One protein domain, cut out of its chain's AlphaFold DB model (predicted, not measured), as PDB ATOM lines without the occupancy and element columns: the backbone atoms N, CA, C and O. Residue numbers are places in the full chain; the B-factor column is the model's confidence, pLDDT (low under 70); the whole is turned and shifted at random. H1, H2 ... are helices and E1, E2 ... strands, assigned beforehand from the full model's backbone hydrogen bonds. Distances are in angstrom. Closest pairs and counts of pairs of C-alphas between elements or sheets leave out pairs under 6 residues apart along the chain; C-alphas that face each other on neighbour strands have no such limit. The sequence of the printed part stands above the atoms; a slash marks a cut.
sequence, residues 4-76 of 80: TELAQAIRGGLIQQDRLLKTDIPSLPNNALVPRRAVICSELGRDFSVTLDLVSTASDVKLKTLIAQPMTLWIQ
ATOM      1  N   THR A   4     320.949 199.715 313.538       85.56
ATOM      2  CA  THR A   4     320.513 198.968 314.722       85.56
ATOM      3  C   THR A   4     319.979 199.908 315.798       85.56
ATOM      4  O   THR A   4     318.917 199.652 316.367       85.56
ATOM      5  N   GLU A   5     320.673 201.021 316.038       84.81
ATOM      6  CA  GLU A   5     320.254 202.086 316.953       84.81
ATOM      7  C   GLU A   5     318.927 202.710 316.505       84.81
ATOM      8  O   GLU A   5     318.026 202.886 317.323       84.81
ATOM      9  N   LEU A   6     318.756 202.953 315.201       81.94
ATOM     10  CA  LEU A   6     317.496 203.451 314.645       81.94
ATOM     11  C   LEU A   6     316.343 202.459 314.870       81.94
ATOM     12  O   LEU A   6     315.270 202.855 315.321       81.94
ATOM     13  N   ALA A   7     316.551 201.165 314.602       80.69
ATOM     14  CA  ALA A   7     315.522 200.146 314.812       80.69
ATOM     15  C   ALA A   7     315.129 200.005 316.295       80.69
ATOM     16  O   ALA A   7     313.946 199.874 316.611       80.69
ATOM     17  N   GLN A   8     316.107 200.068 317.205       82.88
ATOM     18  CA  GLN A   8     315.874 200.076 318.654       82.88
ATOM     19  C   GLN A   8     315.058 201.300 319.084       82.88
ATOM     20  O   GLN A   8     314.063 201.161 319.791       82.88
ATOM     21  N   ALA A   9     315.421 202.488 318.603       80.06
ATOM     22  CA  ALA A   9     314.739 203.726 318.956       80.06
ATOM     23  C   ALA A   9     313.318 203.832 318.360       80.06
ATOM     24  O   ALA A   9     312.437 204.429 318.981       80.06
ATOM     25  N   ILE A  10     313.050 203.199 317.208       78.00
ATOM     26  CA  ILE A  10     311.686 203.027 316.675       78.00
ATOM     27  C   ILE A  10     310.864 202.091 317.571       78.00
ATOM     28  O   ILE A  10     309.755 202.456 317.960       78.00
ATOM     29  N   ARG A  11     311.400 200.917 317.942       76.19
ATOM     30  CA  ARG A  11     310.703 199.956 318.821       76.19
ATOM     31  C   ARG A  11     310.402 200.542 320.199       76.19
ATOM     32  O   ARG A  11     309.297 200.379 320.701       76.19
ATOM     33  N   GLY A  12     311.360 201.267 320.775       74.81
ATOM     34  CA  GLY A  12     311.209 201.950 322.061       74.81
ATOM     35  C   GLY A  12     310.307 203.189 322.024       74.81
ATOM     36  O   GLY A  12     310.099 203.807 323.061       74.81
ATOM     37  N   GLY A  13     309.789 203.585 320.854       71.62
ATOM     38  CA  GLY A  13     308.899 204.742 320.703       71.62
ATOM     39  C   GLY A  13     309.577 206.111 320.813       71.62
ATOM     40  O   GLY A  13     308.903 207.125 320.659       71.62
ATOM     41  N   LEU A  14     310.898 206.157 321.009       69.88
ATOM     42  CA  LEU A  14     311.686 207.385 321.174       69.88
ATOM     43  C   LEU A  14     311.639 208.293 319.936       69.88
ATOM     44  O   LEU A  14     311.637 209.509 320.070       69.88
ATOM     45  N   ILE A  15     311.574 207.714 318.732       66.75
ATOM     46  CA  ILE A  15     311.547 208.462 317.454       66.75
ATOM     47  C   ILE A  15     310.107 208.621 316.921       66.75
ATOM     48  O   ILE A  15     309.880 209.157 315.839       66.75
ATOM     49  N   GLN A  16     309.103 208.137 317.661       68.06
ATOM     50  CA  GLN A  16     307.702 208.137 317.221       68.06
ATOM     51  C   GLN A  16     306.854 209.267 317.827       68.06
ATOM     52  O   GLN A  16     305.640 209.289 317.625       68.06
ATOM     53  N   GLN A  17     307.477 210.196 318.555       73.00
ATOM     54  CA  GLN A  17     306.809 211.370 319.119       73.00
ATOM     55  C   GLN A  17     306.566 212.430 318.027       73.00
ATOM     56  O   GLN A  17     307.296 212.479 317.038       73.00
ATOM     57  N   ASP A  18     305.492 213.213 318.173       79.50
ATOM     58  CA  ASP A  18     305.132 214.346 317.296       79.50
ATOM     59  C   ASP A  18     305.019 214.022 315.796       79.50
ATOM     60  O   ASP A  18     305.437 214.777 314.916       79.50
ATOM     61  N   ARG A  19     304.452 212.854 315.478       83.81
ATOM     62  CA  ARG A  19     304.273 212.425 314.088       83.81
ATOM     63  C   ARG A  19     302.991 212.978 313.481       83.81
ATOM     64  O   ARG A  19     301.911 212.762 314.020       83.81
ATOM     65  N   LEU A  20     303.123 213.515 312.263       90.75
ATOM     66  CA  LEU A  20     301.993 213.929 311.425       90.75
ATOM     67  C   LEU A  20     300.934 212.827 311.288       90.75
ATOM     68  O   LEU A  20     299.742 213.097 311.373       90.75
ATOM     69  N   LEU A  21     301.376 211.587 311.061       92.62
ATOM     70  CA  LEU A  21     300.513 210.412 310.984       92.62
ATOM     71  C   LEU A  21     300.848 209.463 312.129       92.62
ATOM     72  O   LEU A  21     301.995 209.018 312.250       92.62
ATOM     73  N   LYS A  22     299.846 209.072 312.911       92.12
ATOM     74  CA  LYS A  22     299.968 208.045 313.952       92.12
ATOM     75  C   LYS A  22     298.850 207.021 313.791       92.12
ATOM     76  O   LYS A  22     297.712 207.377 313.526       92.12
ATOM     77  N   THR A  23     299.172 205.747 313.963       92.75
ATOM     78  CA  THR A  23     298.188 204.660 313.951       92.75
ATOM     79  C   THR A  23     298.080 204.042 315.331       92.75
ATOM     80  O   THR A  23     299.098 203.830 315.988       92.75
ATOM     81  N   ASP A  24     296.859 203.732 315.742       92.44
ATOM     82  CA  ASP A  24     296.561 202.898 316.900       92.44
ATOM     83  C   ASP A  24     295.883 201.617 316.405       92.44
ATOM     84  O   ASP A  24     294.837 201.679 315.755       92.44
ATOM     85  N   ILE A  25     296.530 200.473 316.625       93.81
ATOM     86  CA  ILE A  25     296.091 199.160 316.138       93.81
ATOM     87  C   ILE A  25     295.993 198.241 317.361       93.81
ATOM     88  O   ILE A  25     296.999 197.634 317.731       93.81
ATOM     89  N   PRO A  26     294.805 198.106 317.985       93.88
ATOM     90  CA  PRO A  26     294.649 197.401 319.261       93.88
ATOM     91  C   PRO A  26     295.101 195.937 319.246       93.88
ATOM     92  O   PRO A  26     295.447 195.377 320.283       93.88
ATOM     93  N   SER A  27     295.097 195.298 318.074       92.88
ATOM     94  CA  SER A  27     295.516 193.905 317.911       92.88
ATOM     95  C   SER A  27     297.035 193.707 317.849       92.88
ATOM     96  O   SER A  27     297.487 192.562 317.759       92.88
ATOM     97  N   LEU A  28     297.834 194.780 317.887       90.62
ATOM     98  CA  LEU A  28     299.294 194.740 317.813       90.62
ATOM     99  C   LEU A  28     299.960 195.473 318.990       90.62
ATOM    100  O   LEU A  28     299.381 196.395 319.559       90.62
ATOM    101  N   PRO A  29     301.220 195.129 319.326       88.50
ATOM    102  CA  PRO A  29     302.029 195.945 320.223       88.50
ATOM    103  C   PRO A  29     302.235 197.367 319.683       88.50
ATOM    104  O   PRO A  29     302.301 197.589 318.469       88.50
ATOM    105  N   ASN A  30     302.443 198.321 320.591       84.19
ATOM    106  CA  ASN A  30     302.787 199.696 320.230       84.19
ATOM    107  C   ASN A  30     304.000 199.739 319.284       84.19
ATOM    108  O   ASN A  30     304.980 199.021 319.479       84.19
ATOM    109  N   ASN A  31     303.941 200.611 318.273       82.50
ATOM    110  CA  ASN A  31     304.990 200.805 317.261       82.50
ATOM    111  C   ASN A  31     305.368 199.546 316.447       82.50
ATOM    112  O   ASN A  31     306.384 199.559 315.749       82.50
ATOM    113  N   ALA A  32     304.567 198.470 316.483       89.19
ATOM    114  CA  ALA A  32     304.786 197.292 315.636       89.19
ATOM    115  C   ALA A  32     304.646 197.622 314.140       89.19
ATOM    116  O   ALA A  32     305.358 197.058 313.305       89.19
ATOM    117  N   LEU A  33     303.754 198.560 313.813       91.25
ATOM    118  CA  LEU A  33     303.584 199.148 312.489       91.25
ATOM    119  C   LEU A  33     303.593 200.671 312.609       91.25
ATOM    120  O   LEU A  33     302.897 201.240 313.447       91.25
ATOM    121  N   VAL A  34     304.386 201.321 311.761       90.75
ATOM    122  CA  VAL A  34     304.553 202.776 311.737       90.75
ATOM    123  C   VAL A  34     304.095 203.312 310.376       90.75
ATOM    124  O   VAL A  34     304.594 202.838 309.353       90.75
ATOM    125  N   PRO A  35     303.172 204.290 310.306       93.62
ATOM    126  CA  PRO A  35     302.678 204.813 309.031       93.62
ATOM    127  C   PRO A  35     303.755 205.614 308.310       93.62
ATOM    128  O   PRO A  35     304.418 206.450 308.906       93.62
ATOM    129  N   ARG A  36     303.918 205.413 307.008       92.44
ATOM    130  CA  ARG A  36     304.776 206.238 306.149       92.44
ATOM    131  C   ARG A  36     303.953 207.216 305.317       92.44
ATOM    132  O   ARG A  36     304.388 208.349 305.125       92.44
ATOM    133  N   ARG A  37     302.788 206.779 304.839       95.06
ATOM    134  CA  ARG A  37     301.907 207.536 303.945       95.06
ATOM    135  C   ARG A  37     300.453 207.142 304.183       95.06
ATOM    136  O   ARG A  37     300.174 205.980 304.467       95.06
ATOM    137  N   ALA A  38     299.555 208.107 304.014       96.69
ATOM    138  CA  ALA A  38     298.119 207.892 303.917       96.69
ATOM    139  C   ALA A  38     297.590 208.515 302.621       96.69
ATOM    140  O   ALA A  38     297.999 209.616 302.248       96.69
ATOM    141  N   VAL A  39     296.684 207.815 301.945       97.69
ATOM    142  CA  VAL A  39     295.869 208.342 300.843       97.69
ATOM    143  C   VAL A  39     294.413 208.131 301.224       97.69
ATOM    144  O   VAL A  39     294.019 207.006 301.529       97.69
ATOM    145  N   ILE A  40     293.638 209.213 301.257       96.50
ATOM    146  CA  ILE A  40     292.259 209.214 301.749       96.50
ATOM    147  C   ILE A  40     291.345 209.653 300.614       96.50
ATOM    148  O   ILE A  40     291.547 210.719 300.033       96.50
ATOM    149  N   CYS A  41     290.329 208.843 300.340       97.56
ATOM    150  CA  CYS A  41     289.242 209.175 299.429       97.56
ATOM    151  C   CYS A  41     287.939 209.193 300.227       97.56
ATOM    152  O   CYS A  41     287.617 208.223 300.916       97.56
ATOM    153  N   SER A  42     287.200 210.296 300.149       95.94
ATOM    154  CA  SER A  42     285.908 210.458 300.810       95.94
ATOM    155  C   SER A  42     285.008 211.336 299.951       95.94
ATOM    156  O   SER A  42     285.460 212.341 299.400       95.94
ATOM    157  N   GLU A  43     283.742 210.945 299.841       97.19
ATOM    158  CA  GLU A  43     282.699 211.682 299.136       97.19
ATOM    159  C   GLU A  43     281.454 211.747 300.027       97.19
ATOM    160  O   GLU A  43     281.129 210.798 300.744       97.19
ATOM    161  N   LEU A  44     280.755 212.881 300.007       97.06
ATOM    162  CA  LEU A  44     279.569 213.082 300.831       97.06
ATOM    163  C   LEU A  44     278.482 212.049 300.482       97.06
ATOM    164  O   LEU A  44     278.093 211.908 299.327       97.06
ATOM    165  N   GLY A  45     277.967 211.346 301.494       97.31
ATOM    166  CA  GLY A  45     276.931 210.322 301.308       97.31
ATOM    167  C   GLY A  45     277.436 208.996 300.720       97.31
ATOM    168  O   GLY A  45     276.619 208.161 300.329       97.31
ATOM    169  N   ARG A  46     278.758 208.794 300.651       96.75
ATOM    170  CA  ARG A  46     279.415 207.539 300.255       96.75
ATOM    171  C   ARG A  46     280.344 207.042 301.357       96.75
ATOM    172  O   ARG A  46     280.679 207.779 302.284       96.75
ATOM    173  N   ASP A  47     280.773 205.792 301.227       97.12
ATOM    174  CA  ASP A  47     281.822 205.241 302.075       97.12
ATOM    175  C   ASP A  47     283.143 205.982 301.842       97.12
ATOM    176  O   ASP A  47     283.430 206.475 300.748       97.12
ATOM    177  N   PHE A  48     283.971 206.037 302.881       96.12
ATOM    178  CA  PHE A  48     285.343 206.507 302.764       96.12
ATOM    179  C   PHE A  48     286.298 205.318 302.659       96.12
ATOM    180  O   PHE A  48     286.052 204.241 303.204       96.12
ATOM    181  N   SER A  49     287.430 205.534 301.999       97.12
ATOM    182  CA  SER A  49     288.513 204.557 301.929       97.12
ATOM    183  C   SER A  49     289.838 205.209 302.284       97.12
ATOM    184  O   SER A  49     290.125 206.331 301.853       97.12
ATOM    185  N   VAL A  50     290.669 204.481 303.023       96.88
ATOM    186  CA  VAL A  50     292.020 204.907 303.380       96.88
ATOM    187  C   VAL A  50     293.005 203.825 302.957       96.88
ATOM    188  O   VAL A  50     292.883 202.674 303.369       96.88
ATOM    189  N   THR A  51     294.005 204.200 302.167       97.75
ATOM    190  CA  THR A  51     295.170 203.357 301.878       97.75
ATOM    191  C   THR A  51     296.350 203.832 302.719       97.75
ATOM    192  O   THR A  51     296.731 205.004 302.650       97.75
ATOM    193  N   LEU A  52     296.920 202.929 303.521       96.44
ATOM    194  CA  LEU A  52     298.058 203.198 304.402       96.44
ATOM    195  C   LEU A  52     299.274 202.370 303.994       96.44
ATOM    196  O   LEU A  52     299.205 201.143 303.967       96.44
ATOM    197  N   ASP A  53     300.405 203.045 303.792       96.50
ATOM    198  CA  ASP A  53     301.707 202.384 303.708       96.50
ATOM    199  C   ASP A  53     302.298 202.326 305.120       96.50
ATOM    200  O   ASP A  53     302.578 203.366 305.725       96.50
ATOM    201  N   LEU A  54     302.483 201.119 305.656       93.56
ATOM    202  CA  LEU A  54     303.024 200.869 306.996       93.56
ATOM    203  C   LEU A  54     304.389 200.185 306.895       93.56
ATOM    204  O   LEU A  54     304.608 199.338 306.032       93.56
ATOM    205  N   VAL A  55     305.305 200.526 307.800       91.62
ATOM    206  CA  VAL A  55     306.619 199.880 307.914       91.62
ATOM    207  C   VAL A  55     306.768 199.198 309.269       91.62
ATOM    208  O   VAL A  55     306.288 199.708 310.283       91.62
ATOM    209  N   SER A  56     307.453 198.054 309.291       90.38
ATOM    210  CA  SER A  56     307.778 197.314 310.513       90.38
ATOM    211  C   SER A  56     309.271 197.031 310.597       90.38
ATOM    212  O   SER A  56     309.943 196.884 309.578       90.38
ATOM    213  N   THR A  57     309.778 196.914 311.823       86.81
ATOM    214  CA  THR A  57     311.090 196.297 312.081       86.81
ATOM    215  C   THR A  57     310.973 194.810 312.431       86.81
ATOM    216  O   THR A  57     311.998 194.147 312.580       86.81
ATOM    217  N   ALA A  58     309.748 194.289 312.580       87.44
ATOM    218  CA  ALA A  58     309.484 192.872 312.793       87.44
ATOM    219  C   ALA A  58     309.461 192.127 311.453       87.44
ATOM    220  O   ALA A  58     308.957 192.638 310.452       87.44
ATOM    221  N   SER A  59     309.986 190.904 311.443       89.12
ATOM    222  CA  SER A  59     310.006 190.038 310.260       89.12
ATOM    223  C   SER A  59     308.747 189.178 310.109       89.12
ATOM    224  O   SER A  59     308.588 188.514 309.090       89.12
ATOM    225  N   ASP A  60     307.870 189.150 311.113       90.25
ATOM    226  CA  ASP A  60     306.816 188.141 311.279       90.25
ATOM    227  C   ASP A  60     305.429 188.739 311.585       90.25
ATOM    228  O   ASP A  60     304.640 188.185 312.353       90.25
ATOM    229  N   VAL A  61     305.090 189.866 310.952       90.81
ATOM    230  CA  VAL A  61     303.777 190.512 311.124       90.81
ATOM    231  C   VAL A  61     302.640 189.549 310.749       90.81
ATOM    232  O   VAL A  61     302.468 189.156 309.594       90.81
ATOM    233  N   LYS A  62     301.810 189.186 311.733       92.19
ATOM    234  CA  LYS A  62     300.690 188.251 311.561       92.19
ATOM    235  C   LYS A  62     299.488 188.927 310.893       92.19
ATOM    236  O   LYS A  62     298.560 189.350 311.566       92.19
ATOM    237  N   LEU A  63     299.443 188.958 309.561       92.50
ATOM    238  CA  LEU A  63     298.401 189.679 308.799       92.50
ATOM    239  C   LEU A  63     296.950 189.319 309.164       92.50
ATOM    240  O   LEU A  63     296.070 190.173 309.116       92.50
ATOM    241  N   LYS A  64     296.683 188.075 309.580       94.88
ATOM    242  CA  LYS A  64     295.334 187.657 310.000       94.88
ATOM    243  C   LYS A  64     294.805 188.439 311.208       94.88
ATOM    244  O   LYS A  64     293.595 188.561 311.337       94.88
ATOM    245  N   THR A  65     295.674 188.986 312.062       92.56
ATOM    246  CA  THR A  65     295.260 189.812 313.210       92.56
ATOM    247  C   THR A  65     294.880 191.239 312.810       92.56
ATOM    248  O   THR A  65     294.510 192.025 313.676       92.56
ATOM    249  N   LEU A  66     294.993 191.595 311.526       93.94
ATOM    250  CA  LEU A  66     294.672 192.924 310.993       93.94
ATOM    251  C   LEU A  66     293.387 192.933 310.161       93.94
ATOM    252  O   LEU A  66     292.735 193.965 310.038       93.94
ATOM    253  N   ILE A  67     293.010 191.794 309.579       95.25
ATOM    254  CA  ILE A  67     291.857 191.703 308.678       95.25
ATOM    255  C   ILE A  67     290.564 191.904 309.469       95.25
ATOM    256  O   ILE A  67     290.325 191.222 310.467       95.25
ATOM    257  N   ALA A  68     289.729 192.828 308.987       95.44
ATOM    258  CA  ALA A  68     288.451 193.193 309.599       95.44
ATOM    259  C   ALA A  68     288.563 193.628 311.075       95.44
ATOM    260  O   ALA A  68     287.573 193.593 311.804       95.44
ATOM    261  N   GLN A  69     289.757 194.031 311.520       96.12
ATOM    262  CA  GLN A  69     289.955 194.601 312.846       96.12
ATOM    263  C   GLN A  69     289.884 196.127 312.779       96.12
ATOM    264  O   GLN A  69     290.399 196.722 311.828       96.12
ATOM    265  N   PRO A  70     289.266 196.777 313.778       95.38
ATOM    266  CA  PRO A  70     289.263 198.225 313.851       95.38
ATOM    267  C   PRO A  70     290.671 198.746 314.155       95.38
ATOM    268  O   PRO A  70     291.451 198.124 314.878       95.38
ATOM    269  N   MET A  71     290.971 199.929 313.633       95.25
ATOM    270  CA  MET A  71     292.157 200.707 313.972       95.25
ATOM    271  C   MET A  71     291.839 202.196 313.860       95.25
ATOM    272  O   MET A  71     290.897 202.580 313.163       95.25
ATOM    273  N   THR A  72     292.657 203.035 314.485       95.62
ATOM    274  CA  THR A  72     292.511 204.493 314.422       95.62
ATOM    275  C   THR A  72     293.696 205.104 313.687       95.62
ATOM    276  O   THR A  72     294.850 204.845 314.032       95.62
ATOM    277  N   LEU A  73     293.418 205.943 312.686       95.25
ATOM    278  CA  LEU A  73     294.404 206.826 312.066       95.25
ATOM    279  C   LEU A  73     294.250 208.232 312.648       95.25
ATOM    280  O   LEU A  73     293.233 208.888 312.449       95.25
ATOM    281  N   TRP A  74     295.290 208.699 313.323       94.19
ATOM    282  CA  TRP A  74     295.429 210.066 313.798       94.19
ATOM    283  C   TRP A  74     296.218 210.879 312.773       94.19
ATOM    284  O   TRP A  74     297.302 210.464 312.346       94.19
ATOM    285  N   ILE A  75     295.681 212.039 312.405       93.31
ATOM    286  CA  ILE A  75     296.326 213.001 311.513       93.31
ATOM    287  C   ILE A  75     296.470 214.293 312.300       93.31
ATOM    288  O   ILE A  75     295.472 214.918 312.653       93.31
ATOM    289  N   GLN A  76     297.706 214.671 312.604       91.44
ATOM    290  CA  GLN A  76     297.973 215.941 313.255       91.44
ATOM    291  C   GLN A  76     297.596 217.068 312.293       91.44
ATOM    292  O   GLN A  76     298.113 217.155 311.179       91.44
TER     293      GLN A  76
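What this domain is: This is residues 4 to 76 of the 80 residues of the protein "Rhs element Vgr protein" of Burkholderia contaminans (UniProt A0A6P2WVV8). A long two-stranded hairpin, E2 and E3, makes much of the length, and a short two-stranded ladder, E1 and E4, crosses it with E1 beside E2. One short helix, H1, lies at the end away from the hairpin's turn, and a long loop, residues 56 to 71, joins E3 to E4. The printed part has 73 residues, with one named helix and four named strands in the order H1 E1 E2 E3 E4; the class is mixed, helices and strands, with under half of the residues in named elements. Both sheets, E1 - E4 and E2 - E3, are antiparallel. The whole is only just loose, close to compact, with a radius of gyration of the C-alphas of 13.6 A, and elongated, spanning 46 by 28 by 16 A.

How they stand to each other: Start at H1, residues 4 to 11, where every O i to N i+4 pair is within hydrogen-bond range. Next find E1, residues 21 to 24, whose antiparallel neighbour is E4, residues 72 to 75, at 161 degrees; N 24 and O 72 are 2.9 A apart, within hydrogen-bond range. Then look at E2, residues 34 to 41, which bends by 58 degrees at residue 37. The closest C-alphas of E1 and E2, those of Leu 21 and Pro 35, are 6.3 A apart. E2 forms a hairpin with E3, residues 49 to 55, antiparallel at 164 degrees; N 36 and O 53 are 2.8 A apart, within hydrogen-bond range. H1 is apart from E2, E3 and E4.

Where its parts are: Find C-alpha 4 at (320.513, 198.968, 314.722), where H1 begins and runs 10.7 A. E2 begins at C-alpha 34, (304.553, 202.776, 311.737), and measures 20.7 A; E3 measures 19.6 A, E1 10.3 A and E4 9.8 A. E4 ends at C-alpha 75, (296.326, 213.001, 311.513).

The domain as a whole: The two C-alphas farthest apart, those of Thr 4 and Gly 45, are 47.0 A apart. The printed part has no cut. The link from E3 to E4 is long, with 16 residues. Mean pLDDT of the printed part is 89.9; look for values under 70 at residues 14 to 16.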